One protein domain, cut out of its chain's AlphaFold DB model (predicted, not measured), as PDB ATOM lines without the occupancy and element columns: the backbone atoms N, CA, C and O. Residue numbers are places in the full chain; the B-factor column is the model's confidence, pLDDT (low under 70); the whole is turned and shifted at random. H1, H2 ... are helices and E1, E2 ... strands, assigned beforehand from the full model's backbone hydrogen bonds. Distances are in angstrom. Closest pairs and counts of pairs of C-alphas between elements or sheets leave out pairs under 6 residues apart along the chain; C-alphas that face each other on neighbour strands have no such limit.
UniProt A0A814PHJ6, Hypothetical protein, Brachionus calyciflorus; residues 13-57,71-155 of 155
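Overview. This is residues 13 to 57 and 71 to 155 of the 155 residues of the protein "Hypothetical protein" of Brachionus calyciflorus (UniProt A0A814PHJ6). A long helical arm, H1 and then H2 nearly in line, reaches out from a compact body: a twisted four-stranded sheet with H3 over one face, and H4 packed on H3 and on H2. Residues 13 to 36 stick out. The printed part has 130 residues, class mixed, with four named helices and four named strands in the order H1, H2, E1, E2, E3, H3, E4, H4; the mixed sheet runs E3, E2, E1, E4. The whole is loose, radius of gyration of the C-alphas 20.0 A, spanning 71 by 38 by 29 A.

Arrangement. Start with H1, residues 13 to 26, which meets H2, residues 29 to 53, only through their link. E1, residues 73 to 80, E2, 91 to 97, and E3, 103 to 108, form a meander, each strand the antiparallel neighbour of the one before; find N 77 and O 94 at 2.9 A, N 93 and O 106 at 2.8 A. H3, residues 113 to 127, is on the sheet, making two layers, at a height of 9.3 A; its closest C-alphas to E3 are Ala 119 and Arg 106, 6.3 A. E4, residues 132 to 135, is parallel to E1, with N 76 and O 134 at 2.8 A. E3, H3, E4 form a split strand-helix-strand unit, E2 and E1 between its strands, with a right-handed crossover. H2 only grazes the sheet with residues 49 to 53. With residues 146 to 150 alone, H4, residues 139 to 152, touches residues 44 to 51 of H2, closest C-alphas Leu 146 and Ile 48, 7.2 A, at a shallow tilt of 12 degrees, opposite ways. H4 touches residues 113 to 117 of H3, closest C-alphas Ile 145 and Ala 113, 4.6 A. In H1 to H4 every O i to N i+4 pair is within hydrogen-bond range.

Along the chain. Find C-alpha 13 at (86.827, 38.269, -24.313), where H1 begins; H2 runs 35.9 A to C-alpha 53 at (29.420, 28.402, -13.548). E1 is 23.5 A long, H3 20.6 A; H4 ends at (46.301, 19.006, -10.128).

Size, cuts and confidence. Residues 58 to 70 are not printed, leaving 18.5 A between C-alphas 57 and 71. No link printed whole is long. Mean pLDDT of the printed part is 78.7; 38 residues are under 70, among them 17 to 34 and 49 to 57.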
ATOM      1  N   LEU A  13      88.050  38.144 -23.517       67.38
ATOM      2  CA  LEU A  13      86.827  38.269 -24.313       67.38
ATOM      3  C   LEU A  13      85.924  37.039 -24.126       67.38
ATOM      4  O   LEU A  13      84.704  37.177 -24.072       67.38
ATOM      5  N   GLU A  14      86.524  35.863 -23.937       64.06
ATOM      6  CA  GLU A  14      85.805  34.631 -23.633       64.06
ATOM      7  C   GLU A  14      85.101  34.683 -22.279       64.06
ATOM      8  O   GLU A  14      83.937  34.300 -22.201       64.06
ATOM      9  N   ASP A  15      85.730  35.245 -21.243       74.69
ATOM     10  CA  ASP A  15      85.083  35.442 -19.939       74.69
ATOM     11  C   ASP A  15      83.882  36.390 -20.045       74.69
ATOM     12  O   ASP A  15      82.840  36.172 -19.421       74.69
ATOM     13  N   ARG A  16      83.981  37.427 -20.891       72.56
ATOM     14  CA  ARG A  16      82.866  38.346 -21.176       72.56
ATOM     15  C   ARG A  16      81.742  37.657 -21.947       72.56
ATOM     16  O   ARG A  16      80.576  37.844 -21.601       72.56
ATOM     17  N   ILE A  17      82.071  36.846 -22.951       64.69
ATOM     18  CA  ILE A  17      81.095  36.082 -23.738       64.69
ATOM     19  C   ILE A  17      80.422  35.016 -22.867       64.69
ATOM     20  O   ILE A  17      79.199  34.891 -22.919       64.69
ATOM     21  N   LYS A  18      81.163  34.314 -22.000       68.88
ATOM     22  CA  LYS A  18      80.606  33.380 -21.010       68.88
ATOM     23  C   LYS A  18      79.698  34.095 -20.022       68.88
ATOM     24  O   LYS A  18      78.599  33.617 -19.790       68.88
ATOM     25  N   ALA A  19      80.089  35.251 -19.486       66.25
ATOM     26  CA  ALA A  19      79.262  36.005 -18.544       66.25
ATOM     27  C   ALA A  19      77.969  36.538 -19.187       66.25
ATOM     28  O   ALA A  19      76.911  36.513 -18.557       66.25
ATOM     29  N   VAL A  20      78.026  36.991 -20.444       63.06
ATOM     30  CA  VAL A  20      76.837  37.415 -21.202       63.06
ATOM     31  C   VAL A  20      75.955  36.217 -21.543       63.06
ATOM     32  O   VAL A  20      74.747  36.297 -21.343       63.06
ATOM     33  N   THR A  21      76.537  35.098 -21.979       57.75
ATOM     34  CA  THR A  21      75.814  33.850 -22.285       57.75
ATOM     35  C   THR A  21      75.170  33.252 -21.034       57.75
ATOM     36  O   THR A  21      73.994  32.918 -21.070       57.75
ATOM     37  N   MET A  22      75.869  33.232 -19.896       59.06
ATOM     38  CA  MET A  22      75.350  32.809 -18.587       59.06
ATOM     39  C   MET A  22      74.236  33.742 -18.088       59.06
ATOM     40  O   MET A  22      73.215  33.268 -17.600       59.06
ATOM     41  N   ARG A  23      74.353  35.067 -18.283       57.75
ATOM     42  CA  ARG A  23      73.260  36.024 -18.001       57.75
ATOM     43  C   ARG A  23      72.048  35.830 -18.923       57.75
ATOM     44  O   ARG A  23      70.927  36.060 -18.479       57.75
ATOM     45  N   LYS A  24      72.269  35.403 -20.172       54.97
ATOM     46  CA  LYS A  24      71.242  35.049 -21.171       54.97
ATOM     47  C   LYS A  24      70.744  33.602 -21.080       54.97
ATOM     48  O   LYS A  24      69.841  33.267 -21.835       54.97
ATOM     49  N   GLN A  25      71.310  32.747 -20.229       50.25
ATOM     50  CA  GLN A  25      70.829  31.380 -19.977       50.25
ATOM     51  C   GLN A  25      70.149  31.282 -18.601       50.25
ATOM     52  O   GLN A  25      69.093  30.664 -18.492       50.25
ATOM     53  N   GLY A  26      70.674  31.977 -17.584       50.03
ATOM     54  CA  GLY A  26      70.117  32.003 -16.225       50.03
ATOM     55  C   GLY A  26      68.829  32.821 -16.071       50.03
ATOM     56  O   GLY A  26      67.981  32.462 -15.270       50.03
ATOM     57  N   LYS A  27      68.616  33.871 -16.878       50.16
ATOM     58  CA  LYS A  27      67.342  34.626 -16.911       50.16
ATOM     59  C   LYS A  27      66.281  34.020 -17.834       50.16
ATOM     60  O   LYS A  27      65.272  34.657 -18.099       50.16
ATOM     61  N   THR A  28      66.526  32.837 -18.383       56.69
ATOM     62  CA  THR A  28      65.807  32.409 -19.590       56.69
ATOM     63  C   THR A  28      65.083  31.102 -19.355       56.69
ATOM     64  O   THR A  28      63.932  31.004 -19.732       56.69
ATOM     65  N   LEU A  29      65.662  30.137 -18.640       49.44
ATOM     66  CA  LEU A  29      64.956  28.888 -18.322       49.44
ATOM     67  C   LEU A  29      64.085  28.990 -17.066       49.44
ATOM     68  O   LEU A  29      62.959  28.506 -17.078       49.44
ATOM     69  N   GLU A  30      64.552  29.667 -16.014       60.41
ATOM     70  CA  GLU A  30      63.744  29.885 -14.804       60.41
ATOM     71  C   GLU A  30      62.571  30.829 -15.073       60.41
ATOM     72  O   GLU A  30      61.455  30.580 -14.623       60.41
ATOM     73  N   THR A  31      62.792  31.879 -15.870       61.00
ATOM     74  CA  THR A  31      61.731  32.810 -16.263       61.00
ATOM     75  C   THR A  31      60.715  32.133 -17.178       61.00
ATOM     76  O   THR A  31      59.529  32.200 -16.872       61.00
ATOM     77  N   ILE A  32      61.147  31.383 -18.203       61.34
ATOM     78  CA  ILE A  32      60.234  30.589 -19.045       61.34
ATOM     79  C   ILE A  32      59.474  29.556 -18.205       61.34
ATOM     80  O   ILE A  32      58.268  29.419 -18.371       61.34
ATOM     81  N   GLY A  33      60.140  28.865 -17.276       61.84
ATOM     82  CA  GLY A  33      59.489  27.919 -16.368       61.84
ATOM     83  C   GLY A  33      58.438  28.593 -15.483       61.84
ATOM     84  O   GLY A  33      57.324  28.093 -15.352       61.84
ATOM     85  N   SER A  34      58.752  29.767 -14.930       63.81
ATOM     86  CA  SER A  34      57.815  30.550 -14.118       63.81
ATOM     87  C   SER A  34      56.631  31.092 -14.928       63.81
ATOM     88  O   SER A  34      55.505  31.090 -14.435       63.81
ATOM     89  N   GLU A  35      56.849  31.499 -16.181       70.00
ATOM     90  CA  GLU A  35      55.794  31.949 -17.093       70.00
ATOM     91  C   GLU A  35      54.908  30.789 -17.543       70.00
ATOM     92  O   GLU A  35      53.687  30.938 -17.557       70.00
ATOM     93  N   LEU A  36      55.500  29.623 -17.830       64.12
ATOM     94  CA  LEU A  36      54.755  28.398 -18.108       64.12
ATOM     95  C   LEU A  36      53.882  28.029 -16.917       64.12
ATOM     96  O   LEU A  36      52.684  27.870 -17.102       64.12
ATOM     97  N   ASN A  37      54.447  27.954 -15.710       65.69
ATOM     98  CA  ASN A  37      53.705  27.614 -14.494       65.69
ATOM     99  C   ASN A  37      52.583  28.619 -14.213       65.69
ATOM    100  O   ASN A  37      51.474  28.231 -13.859       65.69
ATOM    101  N   ARG A  38      52.831  29.911 -14.449       70.25
ATOM    102  CA  ARG A  38      51.810  30.955 -14.322       70.25
ATOM    103  C   ARG A  38      50.698  30.804 -15.360       70.25
ATOM    104  O   ARG A  38      49.530  30.952 -15.014       70.25
ATOM    105  N   ALA A  39      51.033  30.504 -16.615       67.06
ATOM    106  CA  ALA A  39      50.052  30.254 -17.671       67.06
ATOM    107  C   ALA A  39      49.225  28.993 -17.378       67.06
ATOM    108  O   ALA A  39      48.004  29.013 -17.487       67.06
ATOM    109  N   ILE A  40      49.892  27.933 -16.930       68.12
ATOM    110  CA  ILE A  40      49.333  26.673 -16.439       68.12
ATOM    111  C   ILE A  40      48.332  26.961 -15.309       68.12
ATOM    112  O   ILE A  40      47.181  26.546 -15.412       68.12
ATOM    113  N   SER A  41      48.708  27.756 -14.303       71.31
ATOM    114  CA  SER A  41      47.823  28.171 -13.202       71.31
ATOM    115  C   SER A  41      46.609  28.974 -13.674       71.31
ATOM    116  O   SER A  41      45.476  28.647 -13.330       71.31
ATOM    117  N   LEU A  42      46.816  29.983 -14.526       70.25
ATOM    118  CA  LEU A  42      45.736  30.810 -15.080       70.25
ATOM    119  C   LEU A  42      44.738  29.986 -15.904       70.25
ATOM    120  O   LEU A  42      43.526  30.184 -15.806       70.25
ATOM    121  N   ILE A  43      45.232  29.050 -16.715       69.31
ATOM    122  CA  ILE A  43      44.390  28.132 -17.487       69.31
ATOM    123  C   ILE A  43      43.599  27.225 -16.535       69.31
ATOM    124  O   ILE A  43      42.393  27.060 -16.730       69.31
ATOM    125  N   GLY A  44      44.237  26.707 -15.480       70.81
ATOM    126  CA  GLY A  44      43.585  25.931 -14.422       70.81
ATOM    127  C   GLY A  44      42.430  26.688 -13.754       70.81
ATOM    128  O   GLY A  44      41.311  26.174 -13.684       70.81
ATOM    129  N   GLU A  45      42.646  27.943 -13.354       71.88
ATOM    130  CA  GLU A  45      41.602  28.803 -12.779       71.88
ATOM    131  C   GLU A  45      40.427  29.025 -13.744       71.88
ATOM    132  O   GLU A  45      39.257  28.938 -13.350       71.88
ATOM    133  N   ILE A  46      40.721  29.274 -15.026       68.81
ATOM    134  CA  ILE A  46      39.705  29.448 -16.072       68.81
ATOM    135  C   ILE A  46      38.877  28.166 -16.238       68.81
ATOM    136  O   ILE A  46      37.650  28.250 -16.356       68.81
ATOM    137  N   ILE A  47      39.520  26.991 -16.217       67.06
ATOM    138  CA  ILE A  47      38.850  25.684 -16.284       67.06
ATOM    139  C   ILE A  47      37.904  25.504 -15.100       67.06
ATOM    140  O   ILE A  47      36.715  25.238 -15.291       67.06
ATOM    141  N   ILE A  48      38.409  25.705 -13.882       70.38
ATOM    142  CA  ILE A  48      37.642  25.543 -12.643       70.38
ATOM    143  C   ILE A  48      36.423  26.470 -12.642       70.38
ATOM    144  O   ILE A  48      35.306  26.023 -12.366       70.38
ATOM    145  N   LYS A  49      36.605  27.747 -12.998       68.06
ATOM    146  CA  LYS A  49      35.520  28.735 -13.036       68.06
ATOM    147  C   LYS A  49      34.421  28.345 -14.029       68.06
ATOM    148  O   LYS A  49      33.246  28.379 -13.670       68.06
ATOM    149  N   ARG A  50      34.789  27.898 -15.236       66.25
ATOM    150  CA  ARG A  50      33.830  27.455 -16.267       66.25
ATOM    151  C   ARG A  50      33.048  26.206 -15.844       66.25
ATOM    152  O   ARG A  50      31.840  26.141 -16.056       66.25
ATOM    153  N   ILE A  51      33.698  25.246 -15.182       65.44
ATOM    154  CA  ILE A  51      33.019  24.060 -14.631       65.44
ATOM    155  C   ILE A  51      32.030  24.455 -13.517       65.44
ATOM    156  O   ILE A  51      30.920  23.919 -13.451       65.44
ATOM    157  N   ILE A  52      32.394  25.401 -12.644       61.53
ATOM    158  CA  ILE A  52      31.530  25.864 -11.542       61.53
ATOM    159  C   ILE A  52      30.319  26.646 -12.061       61.53
ATOM    160  O   ILE A  52      29.198  26.364 -11.630       61.53
ATOM    161  N   ASP A  53      30.510  27.589 -12.987       61.81
ATOM    162  CA  ASP A  53      29.420  28.402 -13.548       61.81
ATOM    163  C   ASP A  53      28.361  27.538 -14.247       61.81
ATOM    164  O   ASP A  53      27.171  27.866 -14.242       61.81
ATOM    165  N   GLY A  54      28.765  26.369 -14.745       54.78
ATOM    166  CA  GLY A  54      27.854  25.382 -15.294       54.78
ATOM    167  C   GLY A  54      26.971  24.608 -14.325       54.78
ATOM    168  O   GLY A  54      26.015  23.966 -14.757       54.78
ATOM    169  N   ASN A  55      27.225  24.700 -13.019       51.41
ATOM    170  CA  ASN A  55      26.401  24.057 -11.992       51.41
ATOM    171  C   ASN A  55      25.190  24.904 -11.546       51.41
ATOM    172  O   ASN A  55      24.410  24.450 -10.707       51.41
ATOM    173  N   LYS A  56      24.989  26.119 -12.081       48.50
ATOM    174  CA  LYS A  56      23.784  26.925 -11.817       48.50
ATOM    175  C   LYS A  56      22.645  26.520 -12.763       48.50
ATOM    176  O   LYS A  56      22.445  27.143 -13.799       48.50
ATOM    177  N   THR A  57      21.864  25.500 -12.406       45.19
ATOM    178  CA  THR A  57      20.609  25.169 -13.109       45.19
ATOM    179  C   THR A  57      19.396  25.489 -12.238       45.19
ATOM    180  O   THR A  57      19.055  24.734 -11.331       45.19
ATOM    181  N   ASN A  71      32.243  25.211 -28.577       76.75
ATOM    182  CA  ASN A  71      32.666  25.229 -27.170       76.75
ATOM    183  C   ASN A  71      31.782  26.070 -26.238       76.75
ATOM    184  O   ASN A  71      32.142  26.333 -25.087       76.75
ATOM    185  N   ARG A  72      30.592  26.498 -26.672       84.19
ATOM    186  CA  ARG A  72      29.654  27.178 -25.772       84.19
ATOM    187  C   ARG A  72      29.085  26.207 -24.743       84.19
ATOM    188  O   ARG A  72      28.933  26.556 -23.572       84.19
ATOM    189  N   ARG A  73      28.777  24.987 -25.170       86.50
ATOM    190  CA  ARG A  73      28.303  23.919 -24.298       86.50
ATOM    191  C   ARG A  73      28.838  22.591 -24.801       86.50
ATOM    192  O   ARG A  73      28.734  22.307 -25.991       86.50
ATOM    193  N   ALA A  74      29.300  21.758 -23.883       90.25
ATOM    194  CA  ALA A  74      29.618  20.368 -24.150       90.25
ATOM    195  C   ALA A  74      28.958  19.447 -23.124       90.25
ATOM    196  O   ALA A  74      28.664  19.862 -21.998       90.25
ATOM    197  N   GLN A  75      28.754  18.197 -23.514       89.50
ATOM    198  CA  GLN A  75      28.306  17.126 -22.637       89.50
ATOM    199  C   GLN A  75      29.394  16.061 -22.540       89.50
ATOM    200  O   GLN A  75      30.022  15.724 -23.541       89.50
ATOM    201  N   MET A  76      29.609  15.547 -21.332       91.50
ATOM    202  CA  MET A  76      30.442  14.380 -21.079       91.50
ATOM    203  C   MET A  76      29.621  13.271 -20.424       91.50
ATOM    204  O   MET A  76      28.932  13.510 -19.426       91.50
ATOM    205  N   ASP A  77      29.749  12.074 -20.984       91.56
ATOM    206  CA  ASP A  77      29.127  10.832 -20.529       91.56
ATOM    207  C   ASP A  77      30.194   9.723 -20.404       91.56
ATOM    208  O   ASP A  77      31.293   9.823 -20.963       91.56
ATOM    209  N   LEU A  78      29.886   8.679 -19.636       93.19
ATOM    210  CA  LEU A  78      30.722   7.510 -19.394       93.19
ATOM    211  C   LEU A  78      29.957   6.238 -19.753       93.19
ATOM    212  O   LEU A  78      29.040   5.831 -19.041       93.19
ATOM    213  N   ILE A  79      30.406   5.564 -20.805       92.75
ATOM    214  CA  ILE A  79      29.855   4.282 -21.239       92.75
ATOM    215  C   ILE A  79      30.576   3.152 -20.502       92.75
ATOM    216  O   ILE A  79      31.809   3.110 -20.461       92.75
ATOM    217  N   ASP A  80      29.795   2.239 -19.926       93.81
ATOM    218  CA  ASP A  80      30.290   1.017 -19.296       93.81
ATOM    219  C   ASP A  80      30.608  -0.037 -20.364       93.81
ATOM    220  O   ASP A  80      29.719  -0.506 -21.074       93.81
ATOM    221  N   MET A  81      31.884  -0.400 -20.469       94.62
ATOM    222  CA  MET A  81      32.398  -1.415 -21.390       94.62
ATOM    223  C   MET A  81      32.865  -2.670 -20.634       94.62
ATOM    224  O   MET A  81      33.544  -3.512 -21.209       94.62
ATOM    225  N   GLN A  82      32.528  -2.836 -19.349       93.25
ATOM    226  CA  GLN A  82      33.015  -3.956 -18.528       93.25
ATOM    227  C   GLN A  82      32.593  -5.338 -19.040       93.25
ATOM    228  O   GLN A  82      33.265  -6.326 -18.745       93.25
ATOM    229  N   THR A  83      31.497  -5.426 -19.793       94.00
ATOM    230  CA  THR A  83      31.031  -6.674 -20.416       94.00
ATOM    231  C   THR A  83      31.850  -7.066 -21.645       94.00
ATOM    232  O   THR A  83      31.884  -8.244 -21.997       94.00
ATOM    233  N   LEU A  84      32.521  -6.102 -22.284       93.88
ATOM    234  CA  LEU A  84      33.389  -6.301 -23.442       93.88
ATOM    235  C   LEU A  84      34.552  -5.289 -23.408       93.88
ATOM    236  O   LEU A  84      34.566  -4.340 -24.198       93.88
ATOM    237  N   PRO A  85      35.498  -5.442 -22.464       93.88
ATOM    238  CA  PRO A  85      36.598  -4.501 -22.312       93.88
ATOM    239  C   PRO A  85      37.625  -4.672 -23.433       93.88
ATOM    240  O   PRO A  85      37.817  -5.773 -23.955       93.88
ATOM    241  N   ASP A  86      38.336  -3.592 -23.745       93.44
ATOM    242  CA  ASP A  86      39.522  -3.631 -24.601       93.44
ATOM    243  C   ASP A  86      40.772  -3.597 -23.712       93.44
ATOM    244  O   ASP A  86      41.169  -2.553 -23.191       93.44
ATOM    245  N   GLY A  87      41.342  -4.771 -23.437       95.69
ATOM    246  CA  GLY A  87      42.451  -4.915 -22.493       95.69
ATOM    247  C   GLY A  87      42.087  -4.427 -21.084       95.69
ATOM    248  O   GLY A  87      41.179  -4.952 -20.442       95.69
ATOM    249  N   GLU A  88      42.817  -3.426 -20.582       96.06
ATOM    250  CA  GLU A  88      42.567  -2.826 -19.261       96.06
ATOM    251  C   GLU A  88      41.456  -1.764 -19.266       96.06
ATOM    252  O   GLU A  88      41.050  -1.294 -18.199       96.06
ATOM    253  N   TYR A  89      40.965  -1.365 -20.440       96.38
ATOM    254  CA  TYR A  89      40.007  -0.277 -20.587       96.38
ATOM    255  C   TYR A  89      38.576  -0.798 -20.480       96.38
ATOM    256  O   TYR A  89      38.078  -1.530 -21.336       96.38
ATOM    257  N   LYS A  90      37.910  -0.406 -19.393       96.81
ATOM    258  CA  LYS A  90      36.568  -0.877 -19.012       96.81
ATOM    259  C   LYS A  90      35.490   0.183 -19.184       96.81
ATOM    260  O   LYS A  90      34.312  -0.100 -18.997       96.81
ATOM    261  N   TRP A  91      35.893   1.404 -19.501       95.94
ATOM    262  CA  TRP A  91      35.014   2.557 -19.586       95.94
ATOM    263  C   TRP A  91      35.411   3.406 -20.786       95.94
ATOM    264  O   TRP A  91      36.592   3.511 -21.121       95.94
ATOM    265  N   LEU A  92      34.432   4.046 -21.413       95.06
ATOM    266  CA  LEU A  92      34.662   4.982 -22.505       95.06
ATOM    267  C   LEU A  92      34.059   6.334 -22.140       95.06
ATOM    268  O   LEU A  92      32.847   6.456 -21.975       95.06
ATOM    269  N   MET A  93      34.903   7.357 -22.021       95.38
ATOM    270  CA  MET A  93      34.435   8.730 -21.892       95.38
ATOM    271  C   MET A  93      34.074   9.274 -23.265       95.38
ATOM    272  O   MET A  93      34.906   9.292 -24.176       95.38
ATOM    273  N   VAL A  94      32.845   9.758 -23.383       94.88
ATOM    274  CA  VAL A  94      32.337  10.430 -24.571       94.88
ATOM    275  C   VAL A  94      32.198  11.903 -24.250       94.88
ATOM    276  O   VAL A  94      31.417  12.281 -23.384       94.88
ATOM    277  N   TYR A  95      32.946  12.739 -24.955       94.44
ATOM    278  CA  TYR A  95      32.777  14.183 -24.932       94.44
ATOM    279  C   TYR A  95      32.138  14.636 -26.241       94.44
ATOM    280  O   TYR A  95      32.630  14.293 -27.316       94.44
ATOM    281  N   GLN A  96      31.077  15.434 -26.155       92.69
ATOM    282  CA  GLN A  96      30.376  15.985 -27.308       92.69
ATOM    283  C   GLN A  96      30.235  17.503 -27.198       92.69
ATOM    284  O   GLN A  96      29.628  18.003 -26.250       92.69
ATOM    285  N   ASP A  97      30.707  18.236 -28.206       90.44
ATOM    286  CA  ASP A  97      30.340  19.645 -28.380       90.44
ATOM    287  C   ASP A  97      28.893  19.753 -28.894       90.44
ATOM    288  O   ASP A  97      28.512  19.125 -29.885       90.44
ATOM    289  N   HIS A  98      28.054  20.554 -28.231       86.56
ATOM    290  CA  HIS A  98      26.627  20.604 -28.561       86.56
ATOM    291  C   HIS A  98      26.327  21.278 -29.902       86.56
ATOM    292  O   HIS A  98      25.272  20.974 -30.468       86.56
ATOM    293  N   PHE A  99      27.182  22.188 -30.383       83.75
ATOM    294  CA  PHE A  99      26.950  22.926 -31.627       83.75
ATOM    295  C   PHE A  99      27.342  22.090 -32.841       83.75
ATOM    296  O   PHE A  99      26.502  21.750 -33.668       83.75
ATOM    297  N   THR A 100      28.611  21.705 -32.901       86.19
ATOM    298  CA  THR A 100      29.199  20.973 -34.028       86.19
ATOM    299  C   THR A 100      28.868  19.487 -34.022       86.19
ATOM    300  O   THR A 100      29.060  18.822 -35.035       86.19
ATOM    301  N   LYS A 101      28.396  18.954 -32.884       87.19
ATOM    302  CA  LYS A 101      28.246  17.510 -32.634       87.19
ATOM    303  C   LYS A 101      29.561  16.735 -32.728       87.19
ATOM    304  O   LYS A 101      29.537  15.509 -32.795       87.19
ATOM    305  N   PHE A 102      30.699  17.430 -32.697       89.50
ATOM    306  CA  PHE A 102      32.012  16.805 -32.710       89.50
ATOM    307  C   PHE A 102      32.213  15.956 -31.453       89.50
ATOM    308  O   PHE A 102      31.925  16.404 -30.339       89.50
ATOM    309  N   LEU A 103      32.701  14.730 -31.650       93.00
ATOM    310  CA  LEU A 103      32.894  13.735 -30.603       93.00
ATOM    311  C   LEU A 103      34.380  13.501 -30.337       93.00
ATOM    312  O   LEU A 103      35.174  13.312 -31.258       93.00
ATOM    313  N   GLN A 104      34.741  13.462 -29.059       95.12
ATOM    314  CA  GLN A 104      36.032  12.990 -28.577       95.12
ATOM    315  C   GLN A 104      35.803  11.795 -27.662       95.12
ATOM    316  O   GLN A 104      35.063  11.884 -26.683       95.12
ATOM    317  N   LEU A 105      36.444  10.679 -27.994       95.44
ATOM    318  CA  LEU A 105      36.366   9.437 -27.241       95.44
ATOM    319  C   LEU A 105      37.678   9.228 -26.491       95.44
ATOM    320  O   LEU A 105      38.751   9.338 -27.087       95.44
ATOM    321  N   ARG A 106      37.603   8.935 -25.192       96.38
ATOM    322  CA  ARG A 106      38.778   8.621 -24.370       96.38
ATOM    323  C   ARG A 106      38.551   7.319 -23.606       96.38
ATOM    324  O   ARG A 106      37.612   7.259 -22.812       96.38
ATOM    325  N   PRO A 107      39.368   6.278 -23.833       96.00
ATOM    326  CA  PRO A 107      39.261   5.046 -23.069       96.00
ATOM    327  C   PRO A 107      39.780   5.273 -21.642       96.00
ATOM    328  O   PRO A 107      40.794   5.941 -21.443       96.00
ATOM    329  N   LEU A 108      39.086   4.715 -20.653       96.62
ATOM    330  CA  LEU A 108      39.433   4.796 -19.233       96.62
ATOM    331  C   LEU A 108      39.538   3.387 -18.639       96.62
ATOM    332  O   LEU A 108      38.791   2.477 -19.019       96.62
ATOM    333  N   ARG A 109      40.451   3.196 -17.682       96.00
ATOM    334  CA  ARG A 109      40.612   1.901 -17.003       96.00
ATOM    335  C   ARG A 109      39.559   1.724 -15.915       96.00
ATOM    336  O   ARG A 109      39.066   0.618 -15.697       96.00
ATOM    337  N   ALA A 110      39.171   2.815 -15.257       92.31
ATOM    338  CA  ALA A 110      38.182   2.826 -14.194       92.31
ATOM    339  C   ALA A 110      37.320   4.100 -14.210       92.31
ATOM    340  O   ALA A 110      37.752   5.183 -14.602       92.31
ATOM    341  N   LYS A 111      36.092   3.996 -13.691       91.56
ATOM    342  CA  LYS A 111      35.206   5.143 -13.435       91.56
ATOM    343  C   LYS A 111      35.626   5.877 -12.159       91.56
ATOM    344  O   LYS A 111      34.918   5.872 -11.156       91.56
ATOM    345  N   ILE A 112      36.805   6.495 -12.191       89.81
ATOM    346  CA  ILE A 112      37.344   7.290 -11.082       89.81
ATOM    347  C   ILE A 112      37.615   8.727 -11.515       89.81
ATOM    348  O   ILE A 112      38.003   8.997 -12.651       89.81
ATOM    349  N   ALA A 113      37.420   9.663 -10.588       86.94
ATOM    350  CA  ALA A 113      37.465  11.091 -10.876       86.94
ATOM    351  C   ALA A 113      38.807  11.571 -11.452       86.94
ATOM    352  O   ALA A 113      38.807  12.430 -12.330       86.94
ATOM    353  N   ILE A 114      39.928  11.000 -11.000       88.00
ATOM    354  CA  ILE A 114      41.267  11.370 -11.474       88.00
ATOM    355  C   ILE A 114      41.485  11.000 -12.950       88.00
ATOM    356  O   ILE A 114      41.991  11.821 -13.712       88.00
ATOM    357  N   GLU A 115      41.042   9.811 -13.380       92.12
ATOM    358  CA  GLU A 115      41.150   9.384 -14.783       92.12
ATOM    359  C   GLU A 115      40.243  10.226 -15.680       92.12
ATOM    360  O   GLU A 115      40.669  10.681 -16.741       92.12
ATOM    361  N   VAL A 116      39.018  10.508 -15.226       91.69
ATOM    362  CA  VAL A 116      38.083  11.372 -15.960       91.69
ATOM    363  C   VAL A 116      38.613  12.802 -16.075       91.69
ATOM    364  O   VAL A 116      38.527  13.400 -17.146       91.69
ATOM    365  N   ALA A 117      39.183  13.358 -15.003       90.19
ATOM    366  CA  ALA A 117      39.786  14.688 -15.031       90.19
ATOM    367  C   ALA A 117      40.960  14.746 -16.020       90.19
ATOM    368  O   ALA A 117      41.002  15.653 -16.848       90.19
ATOM    369  N   SER A 118      41.854  13.749 -16.004       91.00
ATOM    370  CA  SER A 118      42.966  13.660 -16.959       91.00
ATOM    371  C   SER A 118      42.468  13.601 -18.406       91.00
ATOM    372  O   SER A 118      42.929  14.364 -19.252       91.00
ATOM    373  N   ALA A 119      41.476  12.756 -18.693       93.56
ATOM    374  CA  ALA A 119      40.910  12.637 -20.032       93.56
ATOM    375  C   ALA A 119      40.212  13.927 -20.501       93.56
ATOM    376  O   ALA A 119      40.276  14.278 -21.678       93.56
ATOM    377  N   LEU A 120      39.552  14.656 -19.595       91.31
ATOM    378  CA  LEU A 120      38.968  15.962 -19.904       91.31
ATOM    379  C   LEU A 120      40.039  17.015 -20.217       91.31
ATOM    380  O   LEU A 120      39.830  17.809 -21.129       91.31
ATOM    381  N   ILE A 121      41.178  17.015 -19.514       90.06
ATOM    382  CA  ILE A 121      42.309  17.911 -19.820       90.06
ATOM    383  C   ILE A 121      42.820  17.663 -21.238       90.06
ATOM    384  O   ILE A 121      43.019  18.622 -21.986       90.06
ATOM    385  N   ASP A 122      42.968  16.400 -21.640       91.44
ATOM    386  CA  ASP A 122      43.389  16.054 -23.003       91.44
ATOM    387  C   ASP A 122      42.414  16.608 -24.048       91.44
ATOM    388  O   ASP A 122      42.821  17.178 -25.061       91.44
ATOM    389  N   VAL A 123      41.109  16.483 -23.794       91.12
ATOM    390  CA  VAL A 123      40.076  17.025 -24.686       91.12
ATOM    391  C   VAL A 123      40.120  18.553 -24.723       91.12
ATOM    392  O   VAL A 123      40.087  19.140 -25.806       91.12
ATOM    393  N   PHE A 124      40.245  19.211 -23.569       88.50
ATOM    394  CA  PHE A 124      40.339  20.670 -23.482       88.50
ATOM    395  C   PHE A 124      41.607  21.219 -24.126       88.50
ATOM    396  O   PHE A 124      41.594  22.342 -24.618       88.50
ATOM    397  N   SER A 125      42.680  20.436 -24.170       87.25
ATOM    398  CA  SER A 125      43.919  20.823 -24.844       87.25
ATOM    399  C   SER A 125      43.767  20.847 -26.368       87.25
ATOM    400  O   SER A 125      44.476  21.590 -27.041       87.25
ATOM    401  N   ILE A 126      42.828  20.069 -26.920       87.06
ATOM    402  CA  ILE A 126      42.551  20.012 -28.363       87.06
ATOM    403  C   ILE A 126      41.475  21.021 -28.757       87.06
ATOM    404  O   ILE A 126      41.641  21.773 -29.713       87.06
ATOM    405  N   LEU A 127      40.348  21.008 -28.044       85.38
ATOM    406  CA  LEU A 127      39.168  21.785 -28.417       85.38
ATOM    407  C   LEU A 127      39.100  23.125 -27.699       85.38
ATOM    408  O   LEU A 127      38.447  24.039 -28.183       85.38
ATOM    409  N   GLY A 128      39.786  23.275 -26.572       85.06
ATOM    410  CA  GLY A 128      39.547  24.352 -25.627       85.06
ATOM    411  C   GLY A 128      38.507  23.968 -24.576       85.06
ATOM    412  O   GLY A 128      37.809  22.956 -24.650       85.06
ATOM    413  N   VAL A 129      38.415  24.805 -23.549       84.88
ATOM    414  CA  VAL A 129      37.532  24.570 -22.405       84.88
ATOM    415  C   VAL A 129      36.134  25.087 -22.734       84.88
ATOM    416  O   VAL A 129      36.002  26.286 -23.017       84.88
ATOM    417  N   PRO A 130      35.078  24.261 -22.647       86.00
ATOM    418  CA  PRO A 130      33.735  24.730 -22.917       86.00
ATOM    419  C   PRO A 130      33.299  25.754 -21.864       86.00
ATOM    420  O   PRO A 130      33.716  25.689 -20.709       86.00
ATOM    421  N   TYR A 131      32.427  26.692 -22.236       82.62
ATOM    422  CA  TYR A 131      31.823  27.603 -21.256       82.62
ATOM    423  C   TYR A 131      30.931  26.847 -20.260       82.62
ATOM    424  O   TYR A 131      30.858  27.215 -19.093       82.62
ATOM    425  N   LEU A 132      30.277  25.778 -20.721       81.81
ATOM    426  CA  LEU A 132      29.419  24.924 -19.914       81.81
ATOM    427  C   LEU A 132      29.687  23.451 -20.215       81.81
ATOM    428  O   LEU A 132      29.382  22.995 -21.315       81.81
ATOM    429  N   LEU A 133      30.209  22.710 -19.236       85.25
ATOM    430  CA  LEU A 133      30.307  21.253 -19.300       85.25
ATOM    431  C   LEU A 133      29.174  20.611 -18.494       85.25
ATOM    432  O   LEU A 133      29.068  20.821 -17.287       85.25
ATOM    433  N   GLN A 134      28.354  19.805 -19.157       84.94
ATOM    434  CA  GLN A 134      27.291  19.025 -18.532       84.94
ATOM    435  C   GLN A 134      27.722  17.562 -18.387       84.94
ATOM    436  O   GLN A 134      28.297  16.996 -19.308       84.94
ATOM    437  N   SER A 135      27.414  16.940 -17.249       84.88
ATOM    438  CA  SER A 135      27.503  15.487 -17.079       84.88
ATOM    439  C   SER A 135      26.234  14.976 -16.412       84.88
ATOM    440  O   SER A 135      25.715  15.607 -15.485       84.88
ATOM    441  N   ASP A 136      25.734  13.854 -16.908       77.94
ATOM    442  CA  ASP A 136      24.610  13.085 -16.362       77.94
ATOM    443  C   ASP A 136      24.984  12.266 -15.119       77.94
ATOM    444  O   ASP A 136      24.108  11.806 -14.387       77.94
ATOM    445  N   ASN A 137      26.277  12.150 -14.814       77.38
ATOM    446  CA  ASN A 137      26.741  11.510 -13.595       77.38
ATOM    447  C   ASN A 137      26.319  12.297 -12.340       77.38
ATOM    448  O   ASN A 137      26.194  13.531 -12.337       77.38
ATOM    449  N   GLY A 138      26.126  11.557 -11.241       76.12
ATOM    450  CA  GLY A 138      25.683  12.094  -9.955       76.12
ATOM    451  C   GLY A 138      26.534  13.268  -9.459       76.12
ATOM    452  O   GLY A 138      27.734  13.358  -9.725       76.12
ATOM    453  N   ARG A 139      25.910  14.184  -8.707       76.31
ATOM    454  CA  ARG A 139      26.555  15.409  -8.195       76.31
ATOM    455  C   ARG A 139      27.856  15.124  -7.437       76.31
ATOM    456  O   ARG A 139      28.814  15.878  -7.579       76.31
ATOM    457  N   GLU A 140      27.895  14.043  -6.664       73.69
ATOM    458  CA  GLU A 140      29.080  13.612  -5.914       73.69
ATOM    459  C   GLU A 140      30.261  13.306  -6.834       73.69
ATOM    460  O   GLU A 140      31.362  13.801  -6.611       73.69
ATOM    461  N   PHE A 141      30.016  12.581  -7.925       75.12
ATOM    462  CA  PHE A 141      31.039  12.255  -8.913       75.12
ATOM    463  C   PHE A 141      31.577  13.512  -9.607       75.12
ATOM    464  O   PHE A 141      32.787  13.684  -9.750       75.12
ATOM    465  N   ARG A 142      30.693  14.458  -9.951       77.00
ATOM    466  CA  ARG A 142      31.108  15.759 -10.504       77.00
ATOM    467  C   ARG A 142      31.976  16.551  -9.527       77.00
ATOM    468  O   ARG A 142      32.968  17.149  -9.937       77.00
ATOM    469  N   ASN A 143      31.631  16.541  -8.240       78.50
ATOM    470  CA  ASN A 143      32.424  17.206  -7.208       78.50
ATOM    471  C   ASN A 143      33.805  16.558  -7.045       78.50
ATOM    472  O   ASN A 143      34.786  17.277  -6.881       78.50
ATOM    473  N   GLN A 144      33.900  15.227  -7.126       82.25
ATOM    474  CA  GLN A 144      35.186  14.524  -7.089       82.25
ATOM    475  C   GLN A 144      36.062  14.882  -8.295       82.25
ATOM    476  O   GLN A 144      37.263  15.092  -8.134       82.25
ATOM    477  N   ILE A 145      35.473  15.008  -9.489       80.00
ATOM    478  CA  ILE A 145      36.189  15.473 -10.688       80.00
ATOM    479  C   ILE A 145      36.699  16.899 -10.474       80.00
ATOM    480  O   ILE A 145      37.874  17.171 -10.698       80.00
ATOM    481  N   LEU A 146      35.850  17.803  -9.977       78.44
ATOM    482  CA  LEU A 146      36.246  19.182  -9.684       78.44
ATOM    483  C   LEU A 146      37.364  19.255  -8.634       78.44
ATOM    484  O   LEU A 146      38.290  20.050  -8.773       78.44
ATOM    485  N   PHE A 147      37.292  18.428  -7.591       81.62
ATOM    486  CA  PHE A 147      38.353  18.328  -6.594       81.62
ATOM    487  C   PHE A 147      39.650  17.794  -7.211       81.62
ATOM    488  O   PHE A 147      40.715  18.336  -6.939       81.62
ATOM    489  N   SER A 148      39.553  16.802  -8.100       79.94
ATOM    490  CA  SER A 148      40.702  16.267  -8.838       79.94
ATOM    491  C   SER A 148      41.368  17.364  -9.673       79.94
ATOM    492  O   SER A 148      42.571  17.569  -9.544       79.94
ATOM    493  N   PHE A 149      40.589  18.154 -10.423       79.88
ATOM    494  CA  PHE A 149      41.090  19.332 -11.143       79.88
ATOM    495  C   PHE A 149      41.815  20.323 -10.229       79.88
ATOM    496  O   PHE A 149      42.916  20.753 -10.559       79.88
ATOM    497  N   LYS A 150      41.233  20.661  -9.070       76.19
ATOM    498  CA  LYS A 150      41.880  21.550  -8.092       76.19
ATOM    499  C   LYS A 150      43.194  20.972  -7.572       76.19
ATOM    500  O   LYS A 150      44.170  21.692  -7.461       76.19
ATOM    501  N   SER A 151      43.234  19.674  -7.280       77.25
ATOM    502  CA  SER A 151      44.443  19.027  -6.760       77.25
ATOM    503  C   SER A 151      45.589  18.951  -7.770       77.25
ATOM    504  O   SER A 151      46.743  18.886  -7.367       77.25
ATOM    505  N   MET A 152      45.285  18.978  -9.072       75.88
ATOM    506  CA  MET A 152      46.301  19.006 -10.128       75.88
ATOM    507  C   MET A 152      47.002  20.374 -10.239       75.88
ATOM    508  O   MET A 152      48.092  20.445 -10.797       75.88
ATOM    509  N   TRP A 153      46.400  21.434  -9.687       73.00
ATOM    510  CA  TRP A 153      46.925  22.803  -9.663       73.00
ATOM    511  C   TRP A 153      46.849  23.399  -8.248       73.00
ATOM    512  O   TRP A 153      45.968  24.215  -7.975       73.00
ATOM    513  N   PRO A 154      47.727  22.968  -7.327       61.94
ATOM    514  CA  PRO A 154      47.846  23.597  -6.016       61.94
ATOM    515  C   PRO A 154      48.390  25.030  -6.154       61.94
ATOM    516  O   PRO A 154      49.265  25.266  -6.989       61.94
ATOM    517  N   ASP A 155      47.843  25.949  -5.349       55.22
ATOM    518  CA  ASP A 155      48.226  27.373  -5.274       55.22
ATOM    519  C   ASP A 155      49.738  27.600  -5.051       55.22
ATOM    520  O   ASP A 155      50.364  26.803  -4.306       55.22
TER     521      ASP A 155